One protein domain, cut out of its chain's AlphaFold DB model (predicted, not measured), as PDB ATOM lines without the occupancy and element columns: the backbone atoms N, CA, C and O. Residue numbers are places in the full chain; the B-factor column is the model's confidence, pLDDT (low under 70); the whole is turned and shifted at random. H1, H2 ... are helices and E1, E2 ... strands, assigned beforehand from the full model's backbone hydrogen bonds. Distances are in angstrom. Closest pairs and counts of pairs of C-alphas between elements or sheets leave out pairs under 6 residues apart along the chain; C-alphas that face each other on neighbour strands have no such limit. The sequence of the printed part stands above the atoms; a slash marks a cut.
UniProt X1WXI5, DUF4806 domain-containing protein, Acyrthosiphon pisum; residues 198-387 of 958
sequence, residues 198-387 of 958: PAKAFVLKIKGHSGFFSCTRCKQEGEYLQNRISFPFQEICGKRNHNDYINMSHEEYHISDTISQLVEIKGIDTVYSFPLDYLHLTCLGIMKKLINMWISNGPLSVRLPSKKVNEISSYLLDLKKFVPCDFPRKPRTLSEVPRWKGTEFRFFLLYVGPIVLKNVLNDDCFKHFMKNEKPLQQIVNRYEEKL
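What this domain is: This is residues 198 to 387 of the 958 residues of the protein "DUF4806 domain-containing protein" of Acyrthosiphon pisum (UniProt X1WXI5). What does the model look like as a whole? Two lobes follow each other: one rich in loops, with the short helices H1, H2 and H3 and the small strand hairpin of E1 and E2 at its edge, and one of helices, in which H6 and H7 lie between H4 and H5, with H8 and H9 beyond H7 on the side away from H6. Residues 265 to 277 lead from the first lobe into H4, and residues 382 to 387 of H9 stick out. Which parts does it hold? The printed part has 190 residues with nine named helices and two named strands, in the order H1, E1, E2, H2, H3, H4, H5, H6, H7, H8, H9; the class is mostly helix, and the sheet, order E1 - E2, is antiparallel. Is it compact? It is loose, with a radius of gyration of the C-alphas of 20.3 A, and elongated, spanning 57 by 37 by 30 A.

How they stand to each other: How do the first elements stand? H1, residues 198 to 204, is close to but not clearly touching H3, residues 261 to 264, the closest C-alphas being those of Leu 204 and Leu 262, 7.9 A apart. H2, residues 242 to 246, is likewise close to but not clearly touching H3, with the closest C-alphas, of Ile 246 and Val 263, 7.8 A apart. E1, residues 223 to 225, and E2, residues 228 to 230, form an antiparallel hairpin at 131 degrees, where N 223 and O 230, at 2.8 A, and N 228 and O 225, at 3.1 A, are within hydrogen-bond range. What touches the hub? The hub H7, residues 342 to 356, touches residues 279 to 288 alone of H4, residues 278 to 297, at a steep tilt of 55 degrees, the same way, with the closest C-alphas, of Cys 283 and Phe 345, 5.2 A apart. With residues 352 to 356 alone H7 touches H5, residues 306 to 319, about perpendicular at 79 degrees, the closest C-alphas being those of Ile 312 and Val 356, 5.5 A apart. H9, residues 375 to 387, only just touches H7, with 3 pairs of C-alphas within 8 A, the closest those of Leu 350 and Gln 377 at 6.7 A. Where are H6 and H8? H6, residues 334 to 339, touches residues 309 to 313 alone of H5, about perpendicular at 77 degrees, with the closest C-alphas, of Ser 313 and Leu 334, 5.6 A apart. H8, residues 363 to 370, is close to but not clearly touching H7, with the closest C-alphas, of Pro 354 and Met 370, 7.5 A apart. How complete are the helix backbones? In H1, H2, H5, H8 and H9 every O i to N i+4 pair is within hydrogen-bond range, against 9 of 16 in H4, 7 of 11 in H7 and 0 of 2 in H6, which has 2 of 3 O i to N i+3 pairs within range; H3 is too short for an O i to N i+4 pair.

Where its parts are: Where are the anchor points? H1 begins at C-alpha 198, (-13.219, 20.655, 6.411), H4 at C-alpha 278, (0.014, 17.155, 11.294), and H9 ends at C-alpha 387, (28.673, 9.948, 16.574). How long are the longer helices? From first to last C-alpha H4 measures 23.0 A, H5 20.0 A, H7 18.4 A and H9 17.9 A. Does H4 run straight? It has a kink of 29 degrees near residue 291.

The domain as a whole: How far does it reach? The two C-alphas farthest apart, those of Asp 257 and Leu 387, are 59.4 A apart, and the printed part has no cut. Which links are long? They are H1 to E1, E2 to H2, H2 to H3, H3 to H4 and H5 to H6. Where is confidence low? Residues 371 to 387 are under 70, and the mean pLDDT of the printed part is 84.5.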
ATOM      1  N   PRO A 198     -11.858  20.638   6.955       91.12
ATOM      2  CA  PRO A 198     -13.219  20.655   6.411       91.12
ATOM      3  C   PRO A 198     -14.161  19.624   7.051       91.12
ATOM      4  O   PRO A 198     -15.259  19.993   7.463       91.12
ATOM      5  N   ALA A 199     -13.749  18.358   7.182       91.06
ATOM      6  CA  ALA A 199     -14.597  17.326   7.774       91.06
ATOM      7  C   ALA A 199     -14.853  17.575   9.271       91.06
ATOM      8  O   ALA A 199     -15.987  17.417   9.714       91.06
ATOM      9  N   LYS A 200     -13.853  18.056  10.031       92.31
ATOM     10  CA  LYS A 200     -14.017  18.483  11.434       92.31
ATOM     11  C   LYS A 200     -15.074  19.579  11.561       92.31
ATOM     12  O   LYS A 200     -15.899  19.522  12.466       92.31
ATOM     13  N   ALA A 201     -15.054  20.558  10.656       92.38
ATOM     14  CA  ALA A 201     -16.024  21.646  10.651       92.38
ATOM     15  C   ALA A 201     -17.456  21.145  10.403       92.38
ATOM     16  O   ALA A 201     -18.371  21.533  11.124       92.38
ATOM     17  N   PHE A 202     -17.627  20.225   9.447       91.38
ATOM     18  CA  PHE A 202     -18.912  19.597   9.135       91.38
ATOM     19  C   PHE A 202     -19.465  18.763  10.304       91.38
ATOM     20  O   PHE A 202     -20.585  19.008  10.748       91.38
ATOM     21  N   VAL A 203     -18.685  17.822  10.853       93.06
ATOM     22  CA  VAL A 203     -19.179  16.923  11.920       93.06
ATOM     23  C   VAL A 203     -19.418  17.627  13.255       93.06
ATOM     24  O   VAL A 203     -20.219  17.141  14.045       93.06
ATOM     25  N   LEU A 204     -18.768  18.770  13.511       92.81
ATOM     26  CA  LEU A 204     -19.005  19.602  14.699       92.81
ATOM     27  C   LEU A 204     -19.975  20.777  14.461       92.81
ATOM     28  O   LEU A 204     -20.283  21.483  15.417       92.81
ATOM     29  N   LYS A 205     -20.452  21.006  13.229       91.88
ATOM     30  CA  LYS A 205     -21.291  22.161  12.838       91.88
ATOM     31  C   LYS A 205     -20.685  23.535  13.205       91.88
ATOM     32  O   LYS A 205     -21.387  24.464  13.601       91.88
ATOM     33  N   ILE A 206     -19.363  23.671  13.055       92.88
ATOM     34  CA  ILE A 206     -18.577  24.877  13.399       92.88
ATOM     35  C   ILE A 206     -18.014  25.579  12.160       92.88
ATOM     36  O   ILE A 206     -17.795  24.944  11.126       92.88
ATOM     37  N   LYS A 207     -17.711  26.880  12.266       91.62
ATOM     38  CA  LYS A 207     -17.150  27.678  11.164       91.62
ATOM     39  C   LYS A 207     -15.876  27.033  10.615       91.62
ATOM     40  O   LYS A 207     -14.896  26.822  11.331       91.62
ATOM     41  N   GLY A 208     -15.894  26.743   9.314       90.69
ATOM     42  CA  GLY A 208     -14.783  26.108   8.607       90.69
ATOM     43  C   GLY A 208     -13.480  26.903   8.698       90.69
ATOM     44  O   GLY A 208     -13.501  28.122   8.835       90.69
ATOM     45  N   HIS A 209     -12.352  26.199   8.567       84.44
ATOM     46  CA  HIS A 209     -10.955  26.640   8.780       84.44
ATOM     47  C   HIS A 209     -10.466  27.928   8.072       84.44
ATOM     48  O   HIS A 209      -9.292  28.282   8.183       84.44
ATOM     49  N   SER A 210     -11.322  28.588   7.296       86.56
ATOM     50  CA  SER A 210     -11.081  29.855   6.606       86.56
ATOM     51  C   SER A 210     -11.992  30.989   7.098       86.56
ATOM     52  O   SER A 210     -12.104  31.993   6.403       86.56
ATOM     53  N   GLY A 211     -12.689  30.815   8.228       88.75
ATOM     54  CA  GLY A 211     -13.557  31.815   8.859       88.75
ATOM     55  C   GLY A 211     -12.925  32.468  10.092       88.75
ATOM     56  O   GLY A 211     -12.045  31.880  10.722       88.75
ATOM     57  N   PHE A 212     -13.409  33.659  10.454       89.00
ATOM     58  CA  PHE A 212     -12.883  34.509  11.532       89.00
ATOM     59  C   PHE A 212     -12.682  33.755  12.862       89.00
ATOM     60  O   PHE A 212     -11.564  33.693  13.353       89.00
ATOM     61  N   PHE A 213     -13.699  33.065  13.387       90.31
ATOM     62  CA  PHE A 213     -13.622  32.349  14.677       90.31
ATOM     63  C   PHE A 213     -13.272  30.849  14.574       90.31
ATOM     64  O   PHE A 213     -13.500  30.080  15.509       90.31
ATOM     65  N   SER A 214     -12.721  30.404  13.438       91.44
ATOM     66  CA  SER A 214     -12.594  28.974  13.078       91.44
ATOM     67  C   SER A 214     -11.552  28.151  13.857       91.44
ATOM     68  O   SER A 214     -11.381  26.955  13.596       91.44
ATOM     69  N   CYS A 215     -10.839  28.737  14.824       89.44
ATOM     70  CA  CYS A 215      -9.866  27.987  15.616       89.44
ATOM     71  C   CYS A 215     -10.553  27.002  16.577       89.44
ATOM     72  O   CYS A 215     -11.315  27.390  17.459       89.44
ATOM     73  N   THR A 216     -10.224  25.709  16.469       90.69
ATOM     74  CA  THR A 216     -10.836  24.642  17.292       90.69
ATOM     75  C   THR A 216     -10.148  24.402  18.644       90.69
ATOM     76  O   THR A 216     -10.381  23.377  19.280       90.69
ATOM     77  N   ARG A 217      -9.263  25.314  19.077       88.81
ATOM     78  CA  ARG A 217      -8.494  25.211  20.340       88.81
ATOM     79  C   ARG A 217      -8.482  26.499  21.172       88.81
ATOM     80  O   ARG A 217      -8.405  26.415  22.395       88.81
ATOM     81  N   CYS A 218      -8.596  27.670  20.548       88.81
ATOM     82  CA  CYS A 218      -8.719  28.958  21.232       88.81
ATOM     83  C   CYS A 218      -9.885  29.782  20.667       88.81
ATOM     84  O   CYS A 218     -10.420  29.472  19.604       88.81
ATOM     85  N   LYS A 219     -10.284  30.813  21.412       90.12
ATOM     86  CA  LYS A 219     -11.403  31.720  21.120       90.12
ATOM     87  C   LYS A 219     -10.993  32.928  20.265       90.12
ATOM     88  O   LYS A 219     -11.756  33.876  20.155       90.12
ATOM     89  N   GLN A 220      -9.786  32.917  19.697       88.62
ATOM     90  CA  GLN A 220      -9.254  34.044  18.934       88.62
ATOM     91  C   GLN A 220     -10.079  34.319  17.670       88.62
ATOM     92  O   GLN A 220     -10.405  33.386  16.931       88.62
ATOM     93  N   GLU A 221     -10.322  35.596  17.385       89.88
ATOM     94  CA  GLU A 221     -10.724  36.059  16.059       89.88
ATOM     95  C   GLU A 221      -9.499  36.138  15.125       89.88
ATOM     96  O   GLU A 221      -8.405  36.544  15.527       89.88
ATOM     97  N   GLY A 222      -9.666  35.718  13.872       88.56
ATOM     98  CA  GLY A 222      -8.661  35.830  12.819       88.56
ATOM     99  C   GLY A 222      -8.886  37.061  11.942       88.56
ATOM    100  O   GLY A 222      -9.962  37.246  11.385       88.56
ATOM    101  N   GLU A 223      -7.844  37.859  11.742       89.38
ATOM    102  CA  GLU A 223      -7.859  39.087  10.943       89.38
ATOM    103  C   GLU A 223      -7.778  38.806   9.432       89.38
ATOM    104  O   GLU A 223      -7.077  37.893   8.983       89.38
ATOM    105  N   TYR A 224      -8.439  39.632   8.614       90.69
ATOM    106  CA  TYR A 224      -8.355  39.546   7.152       90.69
ATOM    107  C   TYR A 224      -7.130  40.307   6.615       90.69
ATOM    108  O   TYR A 224      -7.177  41.509   6.361       90.69
ATOM    109  N   LEU A 225      -6.023  39.592   6.407       81.75
ATOM    110  CA  LEU A 225      -4.730  40.135   5.985       81.75
ATOM    111  C   LEU A 225      -4.311  39.574   4.617       81.75
ATOM    112  O   LEU A 225      -4.257  38.362   4.412       81.75
ATOM    113  N   GLN A 226      -3.966  40.453   3.670       78.19
ATOM    114  CA  GLN A 226      -3.452  40.082   2.335       78.19
ATOM    115  C   GLN A 226      -4.330  39.041   1.598       78.19
ATOM    116  O   GLN A 226      -3.845  38.028   1.083       78.19
ATOM    117  N   ASN A 227      -5.640  39.305   1.553       81.69
ATOM    118  CA  ASN A 227      -6.681  38.454   0.962       81.69
ATOM    119  C   ASN A 227      -6.833  37.062   1.612       81.69
ATOM    120  O   ASN A 227      -7.212  36.098   0.940       81.69
ATOM    121  N   ARG A 228      -6.508  36.924   2.908       79.69
ATOM    122  CA  ARG A 228      -6.614  35.674   3.683       79.69
ATOM    123  C   ARG A 228      -6.952  35.960   5.141       79.69
ATOM    124  O   ARG A 228      -6.417  36.899   5.716       79.69
ATOM    125  N   ILE A 229      -7.738  35.095   5.776       85.75
ATOM    126  CA  ILE A 229      -7.873  35.126   7.236       85.75
ATOM    127  C   ILE A 229      -6.608  34.539   7.874       85.75
ATOM    128  O   ILE A 229      -6.088  33.512   7.430       85.75
ATOM    129  N   SER A 230      -6.085  35.246   8.873       81.06
ATOM    130  CA  SER A 230      -4.840  34.956   9.582       81.06
ATOM    131  C   SER A 230      -5.045  35.166  11.078       81.06
ATOM    132  O   SER A 230      -5.629  36.159  11.481       81.06
ATOM    133  N   PHE A 231      -4.517  34.271  11.907       83.06
ATOM    134  CA  PHE A 231      -4.520  34.432  13.362       83.06
ATOM    135  C   PHE A 231      -3.143  34.976  13.781       83.06
ATOM    136  O   PHE A 231      -2.182  34.198  13.801       83.06
ATOM    137  N   PRO A 232      -2.980  36.297  14.008       78.44
ATOM    138  CA  PRO A 232      -1.733  36.846  14.539       78.44
ATOM    139  C   PRO A 232      -1.519  36.371  15.978       78.44
ATOM    140  O   PRO A 232      -2.465  36.000  16.666       78.44
ATOM    141  N   PHE A 233      -0.273  36.363  16.449       77.44
ATOM    142  CA  PHE A 233       0.007  35.944  17.820       77.44
ATOM    143  C   PHE A 233      -0.480  36.996  18.828       77.44
ATOM    144  O   PHE A 233      -0.149  38.172  18.703       77.44
ATOM    145  N   GLN A 234      -1.227  36.545  19.835       73.81
ATOM    146  CA  GLN A 234      -1.676  37.326  20.988       73.81
ATOM    147  C   GLN A 234      -1.245  36.577  22.258       73.81
ATOM    148  O   GLN A 234      -1.421  35.361  22.341       73.81
ATOM    149  N   GLU A 235      -0.673  37.280  23.240       70.62
ATOM    150  CA  GLU A 235      -0.143  36.654  24.467       70.62
ATOM    151  C   GLU A 235      -1.245  36.073  25.364       70.62
ATOM    152  O   GLU A 235      -1.055  35.035  26.000       70.62
ATOM    153  N   ILE A 236      -2.412  36.720  25.381       74.62
ATOM    154  CA  ILE A 236      -3.586  36.307  26.146       74.62
ATOM    155  C   ILE A 236      -4.666  35.877  25.156       74.62
ATOM    156  O   ILE A 236      -5.178  36.689  24.392       74.62
ATOM    157  N   CYS A 237      -5.045  34.600  25.187       77.06
ATOM    158  CA  CYS A 237      -6.188  34.101  24.432       77.06
ATOM    159  C   CYS A 237      -6.924  33.002  25.207       77.06
ATOM    160  O   CYS A 237      -6.313  32.048  25.699       77.06
ATOM    161  N   GLY A 238      -8.251  33.115  25.295       84.00
ATOM    162  CA  GLY A 238      -9.093  32.106  25.931       84.00
ATOM    163  C   GLY A 238      -9.016  30.766  25.195       84.00
ATOM    164  O   GLY A 238      -9.183  30.699  23.977       84.00
ATOM    165  N   LYS A 239      -8.788  29.674  25.927       90.44
ATOM    166  CA  LYS A 239      -8.893  28.309  25.383       90.44
ATOM    167  C   LYS A 239     -10.368  27.961  25.164       90.44
ATOM    168  O   LYS A 239     -11.218  28.411  25.930       90.44
ATOM    169  N   ARG A 240     -10.679  27.149  24.149       91.06
ATOM    170  CA  ARG A 240     -12.001  26.501  24.065       91.06
ATOM    171  C   ARG A 240     -12.046  25.327  25.042       91.06
ATOM    172  O   ARG A 240     -11.041  24.635  25.207       91.06
ATOM    173  N   ASN A 241     -13.201  25.104  25.659       92.50
ATOM    174  CA  ASN A 241     -13.508  23.899  26.430       92.50
ATOM    175  C   ASN A 241     -14.750  23.198  25.834       92.50
ATOM    176  O   ASN A 241     -15.358  23.709  24.892       92.50
ATOM    177  N   HIS A 242     -15.092  22.015  26.345       93.06
ATOM    178  CA  HIS A 242     -16.219  21.216  25.860       93.06
ATOM    179  C   HIS A 242     -17.589  21.828  26.209       93.06
ATOM    180  O   HIS A 242     -18.453  21.932  25.341       93.06
ATOM    181  N   ASN A 243     -17.762  22.305  27.445       92.50
ATOM    182  CA  ASN A 243     -19.023  22.858  27.948       92.50
ATOM    183  C   ASN A 243     -19.419  24.156  27.221       92.50
ATOM    184  O   ASN A 243     -20.589  24.344  26.914       92.50
ATOM    185  N   ASP A 244     -18.451  25.012  26.870       90.88
ATOM    186  CA  ASP A 244     -18.665  26.211  26.043       90.88
ATOM    187  C   ASP A 244     -19.310  25.877  24.689       90.88
ATOM    188  O   ASP A 244     -20.093  26.661  24.162       90.88
ATOM    189  N   TYR A 245     -18.949  24.726  24.109       93.75
ATOM    190  CA  TYR A 245     -19.485  24.260  22.831       93.75
ATOM    191  C   TYR A 245     -20.885  23.647  22.984       93.75
ATOM    192  O   TYR A 245     -21.723  23.857  22.115       93.75
ATOM    193  N   ILE A 246     -21.152  22.922  24.080       92.31
ATOM    194  CA  ILE A 246     -22.496  22.393  24.380       92.31
ATOM    195  C   ILE A 246     -23.470  23.548  24.629       92.31
ATOM    196  O   ILE A 246     -24.530  23.605  24.017       92.31
ATOM    197  N   ASN A 247     -23.072  24.498  25.474       91.44
ATOM    198  CA  ASN A 247     -23.873  25.661  25.853       91.44
ATOM    199  C   ASN A 247     -23.880  26.762  24.773       91.44
ATOM    200  O   ASN A 247     -24.388  27.849  25.029       91.44
ATOM    201  N   MET A 248     -23.244  26.520  23.618       88.00
ATOM    202  CA  MET A 248     -23.094  27.450  22.491       88.00
ATOM    203  C   MET A 248     -22.653  28.878  22.879       88.00
ATOM    204  O   MET A 248     -22.952  29.837  22.176       88.00
ATOM    205  N   SER A 249     -21.864  29.037  23.951       87.75
ATOM    206  CA  SER A 249     -21.535  30.342  24.567       87.75
ATOM    207  C   SER A 249     -20.623  31.253  23.726       87.75
ATOM    208  O   SER A 249     -20.144  32.283  24.199       87.75
ATOM    209  N   HIS A 250     -20.345  30.837  22.490       83.75
ATOM    210  CA  HIS A 250     -19.593  31.532  21.450       83.75
ATOM    211  C   HIS A 250     -20.333  31.310  20.126       83.75
ATOM    212  O   HIS A 250     -19.805  30.616  19.262       83.75
ATOM    213  N   GLU A 251     -21.550  31.844  19.978       86.06
ATOM    214  CA  GLU A 251     -22.424  31.689  18.794       86.06
ATOM    215  C   GLU A 251     -21.652  31.817  17.472       86.06
ATOM    216  O   GLU A 251     -21.756  30.984  16.572       86.06
ATOM    217  N   GLU A 252     -20.749  32.798  17.397       87.38
ATOM    218  CA  GLU A 252     -19.894  33.067  16.244       87.38
ATOM    219  C   GLU A 252     -18.925  31.931  15.863       87.38
ATOM    220  O   GLU A 252     -18.289  32.009  14.812       87.38
ATOM    221  N   TYR A 253     -18.779  30.885  16.673       90.25
ATOM    222  CA  TYR A 253     -18.037  29.664  16.347       90.25
ATOM    223  C   TYR A 253     -18.884  28.641  15.582       90.25
ATOM    224  O   TYR A 253     -18.331  27.834  14.832       90.25
ATOM    225  N   HIS A 254     -20.204  28.672  15.752       90.38
ATOM    226  CA  HIS A 254     -21.141  27.699  15.202       90.38
ATOM    227  C   HIS A 254     -21.609  28.118  13.792       90.38
ATOM    228  O   HIS A 254     -21.362  29.237  13.331       90.38
ATOM    229  N   ILE A 255     -22.210  27.176  13.059       86.31
ATOM    230  CA  ILE A 255     -22.886  27.415  11.766       86.31
ATOM    231  C   ILE A 255     -24.414  27.304  11.903       86.31
ATOM    232  O   ILE A 255     -25.135  27.874  11.091       86.31
ATOM    233  N   SER A 256     -24.897  26.585  12.915       79.19
ATOM    234  CA  SER A 256     -26.317  26.316  13.152       79.19
ATOM    235  C   SER A 256     -26.615  26.233  14.640       79.19
ATOM    236  O   SER A 256     -25.750  25.793  15.399       79.19
ATOM    237  N   ASP A 257     -27.871  26.469  15.003       83.00
ATOM    238  CA  ASP A 257     -28.418  26.382  16.370       83.00
ATOM    239  C   ASP A 257     -28.506  24.937  16.907       83.00
ATOM    240  O   ASP A 257     -28.946  24.689  18.026       83.00
ATOM    241  N   THR A 258     -28.069  23.956  16.107       86.75
ATOM    242  CA  THR A 258     -27.917  22.555  16.518       86.75
ATOM    243  C   THR A 258     -26.446  22.208  16.744       86.75
ATOM    244  O   THR A 258     -25.585  22.530  15.920       86.75
ATOM    245  N   ILE A 259     -26.161  21.495  17.835       91.38
ATOM    246  CA  ILE A 259     -24.845  20.902  18.112       91.38
ATOM    247  C   ILE A 259     -24.701  19.512  17.468       91.38
ATOM    248  O   ILE A 259     -25.652  18.939  16.926       91.38
ATOM    249  N   SER A 260     -23.486  18.964  17.512       92.06
ATOM    250  CA  SER A 260     -23.177  17.618  17.019       92.06
ATOM    251  C   SER A 260     -23.679  16.515  17.953       92.06
ATOM    252  O   SER A 260     -23.330  16.502  19.135       92.06
ATOM    253  N   GLN A 261     -24.370  15.514  17.401       92.56
ATOM    254  CA  GLN A 261     -24.735  14.275  18.110       92.56
ATOM    255  C   GLN A 261     -23.525  13.495  18.668       92.56
ATOM    256  O   GLN A 261     -23.679  12.666  19.560       92.56
ATOM    257  N   LEU A 262     -22.296  13.775  18.214       92.69
ATOM    258  CA  LEU A 262     -21.083  13.160  18.773       92.69
ATOM    259  C   LEU A 262     -20.852  13.508  20.258       92.69
ATOM    260  O   LEU A 262     -20.145  12.770  20.937       92.69
ATOM    261  N   VAL A 263     -21.461  14.589  20.768       91.62
ATOM    262  CA  VAL A 263     -21.474  14.948  22.203       91.62
ATOM    263  C   VAL A 263     -22.196  13.895  23.051       91.62
ATOM    264  O   VAL A 263     -21.843  13.677  24.206       91.62
ATOM    265  N   GLU A 264     -23.185  13.207  22.483       91.06
ATOM    266  CA  GLU A 264     -24.010  12.223  23.190       91.06
ATOM    267  C   GLU A 264     -23.256  10.906  23.473       91.06
ATOM    268  O   GLU A 264     -23.762  10.029  24.179       91.06
ATOM    269  N   ILE A 265     -22.047  10.740  22.921       91.50
ATOM    270  CA  ILE A 265     -21.178   9.588  23.167       91.50
ATOM    271  C   ILE A 265     -20.303   9.882  24.392       91.50
ATOM    272  O   ILE A 265     -19.402  10.723  24.364       91.50
ATOM    273  N   LYS A 266     -20.532   9.129  25.471       87.44
ATOM    274  CA  LYS A 266     -19.801   9.250  26.738       87.44
ATOM    275  C   LYS A 266     -18.278   9.204  26.529       87.44
ATOM    276  O   LYS A 266     -17.735   8.200  26.079       87.44
ATOM    277  N   GLY A 267     -17.590  10.277  26.919       87.00
ATOM    278  CA  GLY A 267     -16.128  10.394  26.836       87.00
ATOM    279  C   GLY A 267     -15.587  11.097  25.583       87.00
ATOM    280  O   GLY A 267     -14.371  11.249  25.482       87.00
ATOM    281  N   ILE A 268     -16.440  11.558  24.660       92.62
ATOM    282  CA  ILE A 268     -16.018  12.453  23.574       92.62
ATOM    283  C   ILE A 268     -15.901  13.891  24.088       92.62
ATOM    284  O   ILE A 268     -16.887  14.502  24.481       92.62
ATOM    285  N   ASP A 269     -14.702  14.465  23.994       92.38
ATOM    286  CA  ASP A 269     -14.469  15.898  24.174       92.38
ATOM    287  C   ASP A 269     -14.294  16.561  22.795       92.38
ATOM    288  O   ASP A 269     -13.404  16.217  22.009       92.38
ATOM    289  N   THR A 270     -15.143  17.542  22.488       90.81
ATOM    290  CA  THR A 270     -15.190  18.217  21.175       90.81
ATOM    291  C   THR A 270     -13.946  19.060  20.859       90.81
ATOM    292  O   THR A 270     -13.661  19.352  19.690       90.81
ATOM    293  N   VAL A 271     -13.150  19.398  21.875       90.56
ATOM    294  CA  VAL A 271     -11.836  20.029  21.740       90.56
ATOM    295  C   VAL A 271     -10.751  18.955  21.627       90.56
ATOM    296  O   VAL A 271      -9.978  18.990  20.667       90.56
ATOM    297  N   TYR A 272     -10.677  18.007  22.567       89.88
ATOM    298  CA  TYR A 272      -9.545  17.085  22.724       89.88
ATOM    299  C   TYR A 272      -9.620  15.809  21.880       89.88
ATOM    300  O   TYR A 272      -8.627  15.533  21.202       89.88
ATOM    301  N   SER A 273     -10.760  15.109  21.821       92.44
ATOM    302  CA  SER A 273     -10.944  13.869  21.035       92.44
ATOM    303  C   SER A 273     -10.839  14.084  19.519       92.44
ATOM    304  O   SER A 273     -10.813  13.128  18.750       92.44
ATOM    305  N   PHE A 274     -10.740  15.335  19.063       92.19
ATOM    306  CA  PHE A 274     -10.490  15.699  17.671       92.19
ATOM    307  C   PHE A 274      -9.035  16.177  17.485       92.19
ATOM    308  O   PHE A 274      -8.759  17.385  17.636       92.19
ATOM    309  N   PRO A 275      -8.090  15.267  17.169       90.94
ATOM    310  CA  PRO A 275      -6.685  15.602  16.958       90.94
ATOM    311  C   PRO A 275      -6.488  16.590  15.802       90.94
ATOM    312  O   PRO A 275      -7.294  16.698  14.880       90.94
ATOM    313  N   LEU A 276      -5.382  17.331  15.859       87.56
ATOM    314  CA  LEU A 276      -5.002  18.290  14.825       87.56
ATOM    315  C   LEU A 276      -4.140  17.612  13.750       87.56
ATOM    316  O   LEU A 276      -3.135  16.975  14.064       87.56
ATOM    317  N   ASP A 277      -4.507  17.770  12.476       85.44
ATOM    318  CA  ASP A 277      -3.830  17.075  11.376       85.44
ATOM    319  C   ASP A 277      -2.427  17.646  11.076       85.44
ATOM    320  O   ASP A 277      -2.251  18.653  10.385       85.44
ATOM    321  N   TYR A 278      -1.410  16.925  11.547       85.00
ATOM    322  CA  TYR A 278       0.014  17.155  11.294       85.00
ATOM    323  C   TYR A 278       0.398  17.215   9.797       85.00
ATOM    324  O   TYR A 278       1.338  17.926   9.415       85.00
ATOM    325  N   LEU A 279      -0.304  16.485   8.922       87.00
ATOM    326  CA  LEU A 279      -0.045  16.497   7.482       87.00
ATOM    327  C   LEU A 279      -0.419  17.851   6.878       87.00
ATOM    328  O   LEU A 279       0.373  18.421   6.122       87.00
ATOM    329  N   HIS A 280      -1.596  18.372   7.221       84.88
ATOM    330  CA  HIS A 280      -2.090  19.639   6.686       84.88
ATOM    331  C   HIS A 280      -1.510  20.855   7.413       84.88
ATOM    332  O   HIS A 280      -1.085  21.794   6.744       84.88
ATOM    333  N   LEU A 281      -1.390  20.825   8.741       83.44
ATOM    334  CA  LEU A 281      -0.849  21.943   9.518       83.44
ATOM    335  C   LEU A 281       0.674  22.050   9.388       83.44
ATOM    336  O   LEU A 281       1.194  23.079   8.955       83.44
ATOM    337  N   THR A 282       1.414  20.990   9.719       84.88
ATOM    338  CA  THR A 282       2.878  21.064   9.831       84.88
ATOM    339  C   THR A 282       3.580  20.824   8.495       84.88
ATOM    340  O   THR A 282       4.492  21.570   8.135       84.88
ATOM    341  N   CYS A 283       3.168  19.807   7.729       88.44
ATOM    342  CA  CYS A 283       3.872  19.422   6.499       88.44
ATOM    343  C   CYS A 283       3.451  20.259   5.277       88.44
ATOM    344  O   CYS A 283       4.298  20.862   4.617       88.44
ATOM    345  N   LEU A 284       2.154  20.301   4.957       89.06
ATOM    346  CA  LEU A 284       1.617  21.033   3.801       89.06
ATOM    347  C   LEU A 284       1.323  22.511   4.095       89.06
ATOM    348  O   LEU A 284       1.286  23.304   3.154       89.06
ATOM    349  N   GLY A 285       1.158  22.873   5.368       84.50
ATOM    350  CA  GLY A 285       1.069  24.244   5.862       84.50
ATOM    351  C   GLY A 285       2.455  24.825   6.134       84.50
ATOM    352  O   GLY A 285       3.078  25.381   5.229       84.50
ATOM    353  N   ILE A 286       2.948  24.693   7.369       84.44
ATOM    354  CA  ILE A 286       4.163  25.364   7.868       84.44
ATOM    355  C   ILE A 286       5.392  25.073   6.994       84.44
ATOM    356  O   ILE A 286       5.977  26.010   6.454       84.44
ATOM    357  N   MET A 287       5.785  23.807   6.805       88.31
ATOM    358  CA  MET A 287       7.027  23.481   6.085       88.31
ATOM    359  C   MET A 287       6.982  23.950   4.623       88.31
ATOM    360  O   MET A 287       7.943  24.537   4.129       88.31
ATOM    361  N   LYS A 288       5.851  23.758   3.933       89.50
ATOM    362  CA  LYS A 288       5.656  24.251   2.563       89.50
ATOM    363  C   LYS A 288       5.654  25.784   2.489       89.50
ATOM    364  O   LYS A 288       6.243  26.336   1.560       89.50
ATOM    365  N   LYS A 289       5.041  26.478   3.459       85.38
ATOM    366  CA  LYS A 289       5.060  27.950   3.561       85.38
ATOM    367  C   LYS A 289       6.489  28.463   3.761       85.38
ATOM    368  O   LYS A 289       6.895  29.352   3.020       85.38
ATOM    369  N   LEU A 290       7.260  27.865   4.672       86.62
ATOM    370  CA  LEU A 290       8.665  28.213   4.923       86.62
ATOM    371  C   LEU A 290       9.549  28.012   3.685       86.62
ATOM    372  O   LEU A 290      10.259  28.932   3.296       86.62
ATOM    373  N   ILE A 291       9.462  26.859   3.009       88.94
ATOM    374  CA  ILE A 291      10.271  26.599   1.805       88.94
ATOM    375  C   ILE A 291       9.922  27.587   0.682       88.94
ATOM    376  O   ILE A 291      10.819  28.162   0.071       88.94
ATOM    377  N   ASN A 292       8.635  27.854   0.443       89.12
ATOM    378  CA  ASN A 292       8.220  28.853  -0.549       89.12
ATOM    379  C   ASN A 292       8.666  30.277  -0.167       89.12
ATOM    380  O   ASN A 292       8.983  31.071  -1.051       89.12
ATOM    381  N   MET A 293       8.708  30.603   1.129       86.75
ATOM    382  CA  MET A 293       9.210  31.881   1.640       86.75
ATOM    383  C   MET A 293      10.717  32.031   1.381       86.75
ATOM    384  O   MET A 293      11.147  33.066   0.879       86.75
ATOM    385  N   TRP A 294      11.508  30.984   1.635       87.31
ATOM    386  CA  TRP A 294      12.950  30.986   1.375       87.31
ATOM    387  C   TRP A 294      13.310  30.976  -0.116       87.31
ATOM    388  O   TRP A 294      14.348  31.521  -0.471       87.31
ATOM    389  N   ILE A 295      12.497  30.379  -0.995       89.06
ATOM    390  CA  ILE A 295      12.817  30.283  -2.434       89.06
ATOM    391  C   ILE A 295      12.335  31.506  -3.226       89.06
ATOM    392  O   ILE A 295      13.102  32.065  -4.005       89.06
ATOM    393  N   SER A 296      11.068  31.908  -3.082       80.19
ATOM    394  CA  SER A 296      10.431  32.830  -4.040       80.19
ATOM    395  C   SER A 296       9.579  33.923  -3.397       80.19
ATOM    396  O   SER A 296       9.682  35.084  -3.796       80.19
ATOM    397  N   ASN A 297       8.765  33.576  -2.398       77.94
ATOM    398  CA  ASN A 297       7.640  34.394  -1.931       77.94
ATOM    399  C   ASN A 297       7.914  35.174  -0.630       77.94
ATOM    400  O   ASN A 297       7.011  35.844  -0.137       77.94
ATOM    401  N   GLY A 298       9.103  35.051  -0.034       79.88
ATOM    402  CA  GLY A 298       9.475  35.790   1.175       79.88
ATOM    403  C   GLY A 298      10.094  37.163   0.892       79.88
ATOM    404  O   GLY A 298      10.557  37.409  -0.228       79.88
ATOM    405  N   PRO A 299      10.144  38.051   1.904       79.12
ATOM    406  CA  PRO A 299      10.891  39.301   1.818       79.12
ATOM    407  C   PRO A 299      12.395  39.044   1.619       79.12
ATOM    408  O   PRO A 299      12.918  37.984   1.972       79.12
ATOM    409  N   LEU A 300      13.108  40.038   1.081       81.62
ATOM    410  CA  LEU A 300      14.536  39.929   0.745       81.62
ATOM    411  C   LEU A 300      15.428  39.557   1.945       81.62
ATOM    412  O   LEU A 300      16.452  38.913   1.754       81.62
ATOM    413  N   SER A 301      15.012  39.881   3.172       78.19
ATOM    414  CA  SER A 301      15.704  39.524   4.419       78.19
ATOM    415  C   SER A 301      15.702  38.025   4.759       78.19
ATOM    416  O   SER A 301      16.495  37.597   5.599       78.19
ATOM    417  N   VAL A 302      14.833  37.215   4.136       81.62
ATOM    418  CA  VAL A 302      14.736  35.756   4.380       81.62
ATOM    419  C   VAL A 302      14.801  34.906   3.106       81.62
ATOM    420  O   VAL A 302      14.836  33.676   3.198       81.62
ATOM    421  N   ARG A 303      14.784  35.526   1.921       88.19
ATOM    422  CA  ARG A 303      14.805  34.827   0.630       88.19
ATOM    423  C   ARG A 303      16.242  34.515   0.204       88.19
ATOM    424  O   ARG A 303      17.088  35.400   0.138       88.19
ATOM    425  N   LEU A 304      16.511  33.251  -0.108       88.25
ATOM    426  CA  LEU A 304      17.824  32.764  -0.514       88.25
ATOM    427  C   LEU A 304      18.164  33.177  -1.958       88.25
ATOM    428  O   LEU A 304      17.317  33.044  -2.844       88.25
ATOM    429  N   PRO A 305      19.415  33.585  -2.243       90.50
ATOM    430  CA  PRO A 305      19.899  33.733  -3.613       90.50
ATOM    431  C   PRO A 305      19.843  32.409  -4.386       90.50
ATOM    432  O   PRO A 305      20.111  31.344  -3.823       90.50
ATOM    433  N   SER A 306      19.610  32.462  -5.701       91.12
ATOM    434  CA  SER A 306      19.489  31.274  -6.564       91.12
ATOM    435  C   SER A 306      20.678  30.307  -6.450       91.12
ATOM    436  O   SER A 306      20.489  29.093  -6.472       91.12
ATOM    437  N   LYS A 307      21.900  30.823  -6.232       92.94
ATOM    438  CA  LYS A 307      23.105  30.013  -5.966       92.94
ATOM    439  C   LYS A 307      22.939  29.111  -4.731       92.94
ATOM    440  O   LYS A 307      23.235  27.925  -4.813       92.94
ATOM    441  N   LYS A 308      22.391  29.642  -3.632       92.06
ATOM    442  CA  LYS A 308      22.119  28.911  -2.379       92.06
ATOM    443  C   LYS A 308      20.917  27.958  -2.504       92.06
ATOM    444  O   LYS A 308      20.927  26.883  -1.914       92.06
ATOM    445  N   VAL A 309      19.915  28.281  -3.329       92.44
ATOM    446  CA  VAL A 309      18.804  27.357  -3.664       92.44
ATOM    447  C   VAL A 309      19.292  26.159  -4.499       92.44
ATOM    448  O   VAL A 309      18.851  25.023  -4.289       92.44
ATOM    449  N   ASN A 310      20.238  26.394  -5.413       93.12
ATOM    450  CA  ASN A 310      20.898  25.342  -6.186       93.12
ATOM    451  C   ASN A 310      21.815  24.484  -5.298       93.12
ATOM    452  O   ASN A 310      21.765  23.264  -5.402       93.12
ATOM    453  N   GLU A 311      22.558  25.089  -4.368       94.69
ATOM    454  CA  GLU A 311      23.388  24.403  -3.362       94.69
ATOM    455  C   GLU A 311      22.574  23.379  -2.541       94.69
ATOM    456  O   GLU A 311      22.922  22.197  -2.513       94.69
ATOM    457  N   ILE A 312      21.411  23.775  -1.993       93.25
ATOM    458  CA  ILE A 312      20.481  22.841  -1.317       93.25
ATOM    459  C   ILE A 312      20.009  21.739  -2.269       93.25
ATOM    460  O   ILE A 312      19.903  20.576  -1.880       93.25
ATOM    461  N   SER A 313      19.689  22.096  -3.514       94.81
ATOM    462  CA  SER A 313      19.186  21.142  -4.504       94.81
ATOM    463  C   SER A 313      20.235  20.087  -4.868       94.81
ATOM    464  O   SER A 313      19.873  18.919  -5.005       94.81
ATOM    465  N   SER A 314      21.515  20.460  -4.936       94.94
ATOM    466  CA  SER A 314      22.638  19.528  -5.079       94.94
ATOM    467  C   SER A 314      22.759  18.617  -3.859       94.94
ATOM    468  O   SER A 314      22.721  17.401  -4.018       94.94
ATOM    469  N   TYR A 315      22.770  19.161  -2.635       94.44
ATOM    470  CA  TYR A 315      22.834  18.343  -1.414       94.44
ATOM    471  C   TYR A 315      21.654  17.358  -1.285       94.44
ATOM    472  O   TYR A 315      21.837  16.219  -0.858       94.44
ATOM    473  N   LEU A 316      20.445  17.746  -1.708       93.25
ATOM    474  CA  LEU A 316      19.284  16.848  -1.767       93.25
ATOM    475  C   LEU A 316      19.457  15.717  -2.798       93.25
ATOM    476  O   LEU A 316      19.000  14.598  -2.552       93.25
ATOM    477  N   LEU A 317      20.118  15.979  -3.930       93.69
ATOM    478  CA  LEU A 317      20.449  14.956  -4.927       93.69
ATOM    479  C   LEU A 317      21.603  14.051  -4.471       93.69
ATOM    480  O   LEU A 317      21.538  12.845  -4.698       93.69
ATOM    481  N   ASP A 318      22.599  14.578  -3.763       92.94
ATOM    482  CA  ASP A 318      23.677  13.778  -3.178       92.94
ATOM    483  C   ASP A 318      23.179  12.834  -2.087       92.94
ATOM    484  O   ASP A 318      23.565  11.664  -2.053       92.94
ATOM    485  N   LEU A 319      22.264  13.296  -1.234       89.88
ATOM    486  CA  LEU A 319      21.636  12.456  -0.214       89.88
ATOM    487  C   LEU A 319      20.756  11.350  -0.821       89.88
ATOM    488  O   LEU A 319      20.597  10.297  -0.209       89.88
ATOM    489  N   LYS A 320      20.235  11.525  -2.046       90.62
ATOM    490  CA  LYS A 320      19.327  10.588  -2.748       90.62
ATOM    491  C   LYS A 320      19.862   9.152  -2.859       90.62
ATOM    492  O   LYS A 320      19.063   8.207  -2.877       90.62
ATOM    493  N   LYS A 321      21.189   8.977  -2.930       89.81
ATOM    494  CA  LYS A 321      21.851   7.657  -2.979       89.81
ATOM    495  C   LYS A 321      21.885   6.944  -1.620       89.81
ATOM    496  O   LYS A 321      21.862   5.721  -1.591       89.81
ATOM    497  N   PHE A 322      21.820   7.695  -0.519       88.88
ATOM    498  CA  PHE A 322      21.846   7.183   0.856       88.88
ATOM    499  C   PHE A 322      20.454   6.983   1.485       88.88
ATOM    500  O   PHE A 322      20.370   6.544   2.626       88.88
ATOM    501  N   VAL A 323      19.358   7.299   0.779       87.38
ATOM    502  CA  VAL A 323      17.984   7.124   1.297       87.38
ATOM    503  C   VAL A 323      17.489   5.678   1.094       87.38
ATOM    504  O   VAL A 323      17.375   5.260  -0.069       87.38
ATOM    505  N   PRO A 324      17.151   4.940   2.180       87.00
ATOM    506  CA  PRO A 324      16.586   3.587   2.123       87.00
ATOM    507  C   PRO A 324      15.226   3.493   1.419       87.00
ATOM    508  O   PRO A 324      14.545   4.496   1.193       87.00
ATOM    509  N   CYS A 325      14.806   2.264   1.110       86.00
ATOM    510  CA  CYS A 325      13.502   1.961   0.512       86.00
ATOM    511  C   CYS A 325      12.302   2.253   1.433       86.00
ATOM    512  O   CYS A 325      11.199   2.454   0.931       86.00
ATOM    513  N   ASP A 326      12.513   2.338   2.749       86.50
ATOM    514  CA  ASP A 326      11.471   2.620   3.751       86.50
ATOM    515  C   ASP A 326      10.853   4.020   3.594       86.50
ATOM    516  O   ASP A 326       9.733   4.287   4.040       86.50
ATOM    517  N   PHE A 327      11.567   4.937   2.934       85.31
ATOM    518  CA  PHE A 327      11.047   6.255   2.594       85.31
ATOM    519  C   PHE A 327      10.281   6.191   1.263       85.31
ATOM    520  O   PHE A 327      10.892   6.004   0.209       85.31
ATOM    521  N   PRO A 328       8.954   6.444   1.246       81.44
ATOM    522  CA  PRO A 328       8.109   6.207   0.068       81.44
ATOM    523  C   PRO A 328       8.385   7.153  -1.115       81.44
ATOM    524  O   PRO A 328       7.749   7.024  -2.163       81.44
ATOM    525  N   ARG A 329       9.275   8.143  -0.945       84.19
ATOM    526  CA  ARG A 329       9.813   9.031  -1.988       84.19
ATOM    527  C   ARG A 329      11.253   9.396  -1.638       84.19
ATOM    528  O   ARG A 329      11.521   9.804  -0.511       84.19
ATOM    529  N   LYS A 330      12.151   9.302  -2.619       86.94
ATOM    530  CA  LYS A 330      13.517   9.837  -2.528       86.94
ATOM    531  C   LYS A 330      13.511  11.367  -2.713       86.94
ATOM    532  O   LYS A 330      12.610  11.872  -3.387       86.94
ATOM    533  N   PRO A 331      14.487  12.106  -2.151       87.94
ATOM    534  CA  PRO A 331      14.573  13.558  -2.290       87.94
ATOM    535  C   PRO A 331      14.715  14.004  -3.753       87.94
ATOM    536  O   PRO A 331      15.205  13.272  -4.621       87.94
ATOM    537  N   ARG A 332      14.251  15.231  -4.004       90.56
ATOM    538  CA  ARG A 332      14.196  15.907  -5.307       90.56
ATOM    539  C   ARG A 332      14.677  17.352  -5.145       90.56
ATOM    540  O   ARG A 332      14.812  17.828  -4.021       90.56
ATOM    541  N   THR A 333      14.937  18.044  -6.249       92.44
ATOM    542  CA  THR A 333      15.382  19.446  -6.242       92.44
ATOM    543  C   THR A 333      14.317  20.386  -5.669       92.44
ATOM    544  O   THR A 333      13.116  20.097  -5.726       92.44
ATOM    545  N   LEU A 334      14.742  21.549  -5.161       91.69
ATOM    546  CA  LEU A 334      13.814  22.558  -4.636       91.69
ATOM    547  C   LEU A 334      12.899  23.158  -5.719       91.69
ATOM    548  O   LEU A 334      11.775  23.556  -5.424       91.69
ATOM    549  N   SER A 335      13.320  23.135  -6.987       88.38
ATOM    550  CA  SER A 335      12.480  23.508  -8.135       88.38
ATOM    551  C   SER A 335      11.210  22.652  -8.281       88.38
ATOM    552  O   SER A 335      10.230  23.101  -8.872       88.38
ATOM    553  N   GLU A 336      11.177  21.443  -7.709       89.94
ATOM    554  CA  GLU A 336       9.999  20.570  -7.727       89.94
ATOM    555  C   GLU A 336       9.073  20.726  -6.506       89.94
ATOM    556  O   GLU A 336       8.057  20.033  -6.444       89.94
ATOM    557  N   VAL A 337       9.350  21.634  -5.560       91.00
ATOM    558  CA  VAL A 337       8.545  21.844  -4.333       91.00
ATOM    559  C   VAL A 337       7.029  21.996  -4.574       91.00
ATOM    560  O   VAL A 337       6.255  21.396  -3.820       91.00
ATOM    561  N   PRO A 338       6.535  22.676  -5.633       89.38
ATOM    562  CA  PRO A 338       5.101  22.701  -5.949       89.38
ATOM    563  C   PRO A 338       4.477  21.315  -6.208       89.38
ATOM    564  O   PRO A 338       3.269  21.148  -6.049       89.38
ATOM    565  N   ARG A 339       5.297  20.321  -6.582       89.38
ATOM    566  CA  ARG A 339       4.943  18.916  -6.858       89.38
ATOM    567  C   ARG A 339       5.314  17.955  -5.716       89.38
ATOM    568  O   ARG A 339       5.186  16.741  -5.893       89.38
ATOM    569  N   TRP A 340       5.828  18.440  -4.585       92.12
ATOM    570  CA  TRP A 340       6.114  17.594  -3.420       92.12
ATOM    571  C   TRP A 340       4.811  17.198  -2.708       92.12
ATOM    572  O   TRP A 340       3.895  18.007  -2.548       92.12
ATOM    573  N   LYS A 341       4.717  15.944  -2.260       91.00
ATOM    574  CA  LYS A 341       3.641  15.468  -1.377       91.00
ATOM    575  C   LYS A 341       4.007  15.703   0.089       91.00
ATOM    576  O   LYS A 341       5.180  15.824   0.432       91.00
ATOM    577  N   GLY A 342       3.017  15.676   0.984       89.31
ATOM    578  CA  GLY A 342       3.233  15.863   2.429       89.31
ATOM    579  C   GLY A 342       4.281  14.915   3.043       89.31
ATOM    580  O   GLY A 342       5.002  15.316   3.947       89.31
ATOM    581  N   THR A 343       4.466  13.710   2.486       89.94
ATOM    582  CA  THR A 343       5.546  12.783   2.882       89.94
ATOM    583  C   THR A 343       6.952  13.337   2.640       89.94
ATOM    584  O   THR A 343       7.860  13.042   3.407       89.94
ATOM    585  N   GLU A 344       7.145  14.118   1.574       92.69
ATOM    586  CA  GLU A 344       8.433  14.725   1.211       92.69
ATOM    587  C   GLU A 344       8.696  15.966   2.065       92.69
ATOM    588  O   GLU A 344       9.800  16.128   2.571       92.69
ATOM    589  N   PHE A 345       7.660  16.767   2.343       90.88
ATOM    590  CA  PHE A 345       7.744  17.825   3.354       90.88
ATOM    591  C   PHE A 345       8.049  17.262   4.751       90.88
ATOM    592  O   PHE A 345       8.891  17.827   5.440       90.88
ATOM    593  N   ARG A 346       7.468  16.116   5.148       89.19
ATOM    594  CA  ARG A 346       7.833  15.417   6.397       89.19
ATOM    595  C   ARG A 346       9.284  14.931   6.379       89.19
ATOM    596  O   ARG A 346       9.996  15.100   7.364       89.19
ATOM    597  N   PHE A 347       9.731  14.337   5.271       89.44
ATOM    598  CA  PHE A 347      11.111  13.866   5.117       89.44
ATOM    599  C   PHE A 347      12.124  15.017   5.218       89.44
ATOM    600  O   PHE A 347      13.127  14.911   5.922       89.44
ATOM    601  N   PHE A 348      11.816  16.152   4.591       90.62
ATOM    602  CA  PHE A 348      12.602  17.374   4.696       90.62
ATOM    603  C   PHE A 348      12.581  17.952   6.122       90.62
ATOM    604  O   PHE A 348      13.636  18.202   6.695       90.62
ATOM    605  N   LEU A 349      11.403  18.092   6.736       87.88
ATOM    606  CA  LEU A 349      11.224  18.661   8.077       87.88
ATOM    607  C   LEU A 349      11.942  17.875   9.186       87.88
ATOM    608  O   LEU A 349      12.401  18.494  10.151       87.88
ATOM    609  N   LEU A 350      11.996  16.540   9.076       85.56
ATOM    610  CA  LEU A 350      12.483  15.636  10.128       85.56
ATOM    611  C   LEU A 350      13.890  15.061   9.890       85.56
ATOM    612  O   LEU A 350      14.562  14.752  10.867       85.56
ATOM    613  N   TYR A 351      14.344  14.919   8.638       87.50
ATOM    614  CA  TYR A 351      15.594  14.208   8.322       87.50
ATOM    615  C   TYR A 351      16.595  15.079   7.558       87.50
ATOM    616  O   TYR A 351      17.633  15.437   8.104       87.50
ATOM    617  N   VAL A 352      16.307  15.441   6.301       90.00
ATOM    618  CA  VAL A 352      17.329  16.069   5.436       90.00
ATOM    619  C   VAL A 352      17.445  17.586   5.599       90.00
ATOM    620  O   VAL A 352      18.534  18.120   5.421       90.00
ATOM    621  N   GLY A 353      16.376  18.284   5.991       89.00
ATOM    622  CA  GLY A 353      16.358  19.742   6.170       89.00
ATOM    623  C   GLY A 353      17.449  20.279   7.109       89.00
ATOM    624  O   GLY A 353      18.189  21.163   6.689       89.00
ATOM    625  N   PRO A 354      17.626  19.739   8.335       87.69
ATOM    626  CA  PRO A 354      18.694  20.165   9.248       87.69
ATOM    627  C   PRO A 354      20.108  20.026   8.677       87.69
ATOM    628  O   PRO A 354      21.003  20.755   9.094       87.69
ATOM    629  N   ILE A 355      20.303  19.096   7.738       88.56
ATOM    630  CA  ILE A 355      21.586  18.838   7.082       88.56
ATOM    631  C   ILE A 355      21.779  19.838   5.937       88.56
ATOM    632  O   ILE A 355      22.768  20.562   5.920       88.56
ATOM    633  N   VAL A 356      20.821  19.921   5.005       90.94
ATOM    634  CA  VAL A 356      20.973  20.706   3.763       90.94
ATOM    635  C   VAL A 356      20.761  22.214   3.930       90.94
ATOM    636  O   VAL A 356      21.161  22.974   3.057       90.94
ATOM    637  N   LEU A 357      20.120  22.660   5.018       89.38
ATOM    638  CA  LEU A 357      19.923  24.085   5.326       89.38
ATOM    639  C   LEU A 357      21.046  24.680   6.189       89.38
ATOM    640  O   LEU A 357      21.140  25.904   6.318       89.38
ATOM    641  N   LYS A 358      21.878  23.833   6.804       85.75
ATOM    642  CA  LYS A 358      22.980  24.268   7.662       85.75
ATOM    643  C   LYS A 358      24.052  24.961   6.817       85.75
ATOM    644  O   LYS A 358      24.430  24.452   5.771       85.75
ATOM    645  N   ASN A 359      24.537  26.116   7.277       86.44
ATOM    646  CA  ASN A 359      25.454  27.004   6.541       86.44
ATOM    647  C   ASN A 359      24.865  27.562   5.215       86.44
ATOM    648  O   ASN A 359      25.595  28.076   4.359       86.44
ATOM    649  N   VAL A 360      23.541  27.472   5.034       88.38
ATOM    650  CA  VAL A 360      22.823  27.975   3.853       88.38
ATOM    651  C   VAL A 360      21.762  29.004   4.232       88.38
ATOM    652  O   VAL A 360      21.708  30.065   3.614       88.38
ATOM    653  N   LEU A 361      20.922  28.711   5.231       85.19
ATOM    654  CA  LEU A 361      20.034  29.715   5.822       85.19
ATOM    655  C   LEU A 361      20.826  30.710   6.672       85.19
ATOM    656  O   LEU A 361      21.830  30.347   7.283       85.19
ATOM    657  N   ASN A 362      20.304  31.938   6.770       84.50
ATOM    658  CA  ASN A 362      20.721  32.887   7.798       84.50
ATOM    659  C   ASN A 362      20.562  32.249   9.188       84.50
ATOM    660  O   ASN A 362      19.608  31.507   9.443       84.50
ATOM    661  N   ASP A 363      21.483  32.577  10.079       81.38
ATOM    662  CA  ASP A 363      21.682  31.981  11.389       81.38
ATOM    663  C   ASP A 363      20.395  31.963  12.226       81.38
ATOM    664  O   ASP A 363      20.032  30.935  12.791       81.38
ATOM    665  N   ASP A 364      19.630  33.056  12.228       78.06
ATOM    666  CA  ASP A 364      18.370  33.138  12.976       78.06
ATOM    667  C   ASP A 364      17.219  32.393  12.290       78.06
ATOM    668  O   ASP A 364      16.386  31.788  12.961       78.06
ATOM    669  N   CYS A 365      17.205  32.316  10.955       79.44
ATOM    670  CA  CYS A 365      16.275  31.442  10.231       79.44
ATOM    671  C   CYS A 365      16.569  29.957  10.504       79.44
ATOM    672  O   CYS A 365      15.638  29.161  10.640       79.44
ATOM    673  N   PHE A 366      17.845  29.580  10.630       84.88
ATOM    674  CA  PHE A 366      18.251  28.225  11.000       84.88
ATOM    675  C   PHE A 366      17.939  27.924  12.475       84.88
ATOM    676  O   PHE A 366      17.335  26.891  12.767       84.88
ATOM    677  N   LYS A 367      18.240  28.852  13.399       81.25
ATOM    678  CA  LYS A 367      17.837  28.768  14.816       81.25
ATOM    679  C   LYS A 367      16.323  28.590  14.935       81.25
ATOM    680  O   LYS A 367      15.904  27.692  15.652       81.25
ATOM    681  N   HIS A 368      15.505  29.351  14.203       76.81
ATOM    682  CA  HIS A 368      14.044  29.194  14.202       76.81
ATOM    683  C   HIS A 368      13.566  27.875  13.572       76.81
ATOM    684  O   HIS A 368      12.648  27.257  14.098       76.81
ATOM    685  N   PHE A 369      14.207  27.371  12.512       81.75
ATOM    686  CA  PHE A 369      13.885  26.047  11.953       81.75
ATOM    687  C   PHE A 369      14.217  24.875  12.909       81.75
ATOM    688  O   PHE A 369      13.601  23.802  12.831       81.75
ATOM    689  N   MET A 370      15.181  25.080  13.812       80.94
ATOM    690  CA  MET A 370      15.605  24.112  14.831       80.94
ATOM    691  C   MET A 370      14.897  24.300  16.192       80.94
ATOM    692  O   MET A 370      14.758  23.332  16.939       80.94
ATOM    693  N   LYS A 371      14.412  25.508  16.507       69.81
ATOM    694  CA  LYS A 371      13.661  25.852  17.725       69.81
ATOM    695  C   LYS A 371      12.202  25.383  17.647       69.81
ATOM    696  O   LYS A 371      11.361  26.031  17.035       69.81
ATOM    697  N   ASN A 372      11.907  24.255  18.296       49.94
ATOM    698  CA  ASN A 372      11.057  24.199  19.505       49.94
ATOM    699  C   ASN A 372      10.556  22.764  19.760       49.94
ATOM    700  O   ASN A 372      10.862  22.184  20.795       49.94
ATOM    701  N   GLU A 373       9.842  22.155  18.805       53.91
ATOM    702  CA  GLU A 373       8.960  20.997  19.070       53.91
ATOM    703  C   GLU A 373       9.316  19.740  18.253       53.91
ATOM    704  O   GLU A 373       8.522  19.226  17.465       53.91
ATOM    705  N   LYS A 374      10.543  19.224  18.399       53.72
ATOM    706  CA  LYS A 374      10.967  17.993  17.701       53.72
ATOM    707  C   LYS A 374      11.813  17.070  18.593       53.72
ATOM    708  O   LYS A 374      13.040  17.064  18.455       53.72
ATOM    709  N   PRO A 375      11.201  16.220  19.444       48.66
ATOM    710  CA  PRO A 375      11.944  15.204  20.196       48.66
ATOM    711  C   PRO A 375      12.716  14.251  19.271       48.66
ATOM    712  O   PRO A 375      13.816  13.834  19.611       48.66
ATOM    713  N   LEU A 376      12.218  13.981  18.055       43.53
ATOM    714  CA  LEU A 376      12.948  13.174  17.073       43.53
ATOM    715  C   LEU A 376      14.235  13.861  16.579       43.53
ATOM    716  O   LEU A 376      15.259  13.194  16.476       43.53
ATOM    717  N   GLN A 377      14.234  15.184  16.354       51.56
ATOM    718  CA  GLN A 377      15.478  15.913  16.066       51.56
ATOM    719  C   GLN A 377      16.389  15.996  17.286       51.56
ATOM    720  O   GLN A 377      17.595  15.971  17.107       51.56
ATOM    721  N   GLN A 378      15.866  16.075  18.513       46.22
ATOM    722  CA  GLN A 378      16.722  15.990  19.702       46.22
ATOM    723  C   GLN A 378      17.358  14.602  19.836       46.22
ATOM    724  O   GLN A 378      18.536  14.520  20.163       46.22
ATOM    725  N   ILE A 379      16.640  13.522  19.512       48.19
ATOM    726  CA  ILE A 379      17.188  12.159  19.460       48.19
ATOM    727  C   ILE A 379      18.231  12.032  18.343       48.19
ATOM    728  O   ILE A 379      19.320  11.531  18.602       48.19
ATOM    729  N   VAL A 380      17.955  12.526  17.129       48.56
ATOM    730  CA  VAL A 380      18.922  12.524  16.015       48.56
ATOM    731  C   VAL A 380      20.133  13.399  16.332       48.56
ATOM    732  O   VAL A 380      21.251  12.959  16.102       48.56
ATOM    733  N   ASN A 381      19.958  14.572  16.943       48.75
ATOM    734  CA  ASN A 381      21.062  15.428  17.379       48.75
ATOM    735  C   ASN A 381      21.866  14.775  18.509       48.75
ATOM    736  O   ASN A 381      23.083  14.809  18.442       48.75
ATOM    737  N   ARG A 382      21.232  14.111  19.487       49.28
ATOM    738  CA  ARG A 382      21.912  13.324  20.537       49.28
ATOM    739  C   ARG A 382      22.639  12.105  19.971       49.28
ATOM    740  O   ARG A 382      23.686  11.717  20.482       49.28
ATOM    741  N   TYR A 383      22.114  11.502  18.908       50.12
ATOM    742  CA  TYR A 383      22.761  10.403  18.193       50.12
ATOM    743  C   TYR A 383      23.929  10.914  17.337       50.12
ATOM    744  O   TYR A 383      25.002  10.323  17.354       50.12
ATOM    745  N   GLU A 384      23.780  12.062  16.674       52.50
ATOM    746  CA  GLU A 384      24.873  12.762  16.000       52.50
ATOM    747  C   GLU A 384      25.923  13.289  16.984       52.50
ATOM    748  O   GLU A 384      27.098  13.242  16.656       52.50
ATOM    749  N   GLU A 385      25.561  13.738  18.186       53.84
ATOM    750  CA  GLU A 385      26.491  14.042  19.283       53.84
ATOM    751  C   GLU A 385      27.223  12.765  19.704       53.84
ATOM    752  O   GLU A 385      28.444  12.767  19.790       53.84
ATOM    753  N   LYS A 386      26.529  11.630  19.850       49.59
ATOM    754  CA  LYS A 386      27.160  10.327  20.133       49.59
ATOM    755  C   LYS A 386      28.106   9.869  19.005       49.59
ATOM    756  O   LYS A 386      29.126   9.244  19.289       49.59
ATOM    757  N   LEU A 387      27.824  10.221  17.747       47.69
ATOM    758  CA  LEU A 387      28.673   9.948  16.574       47.69
ATOM    759  C   LEU A 387      29.805  10.977  16.365       47.69
ATOM    760  O   LEU A 387      30.852  10.623  15.828       47.69
TER     761      LEU A 387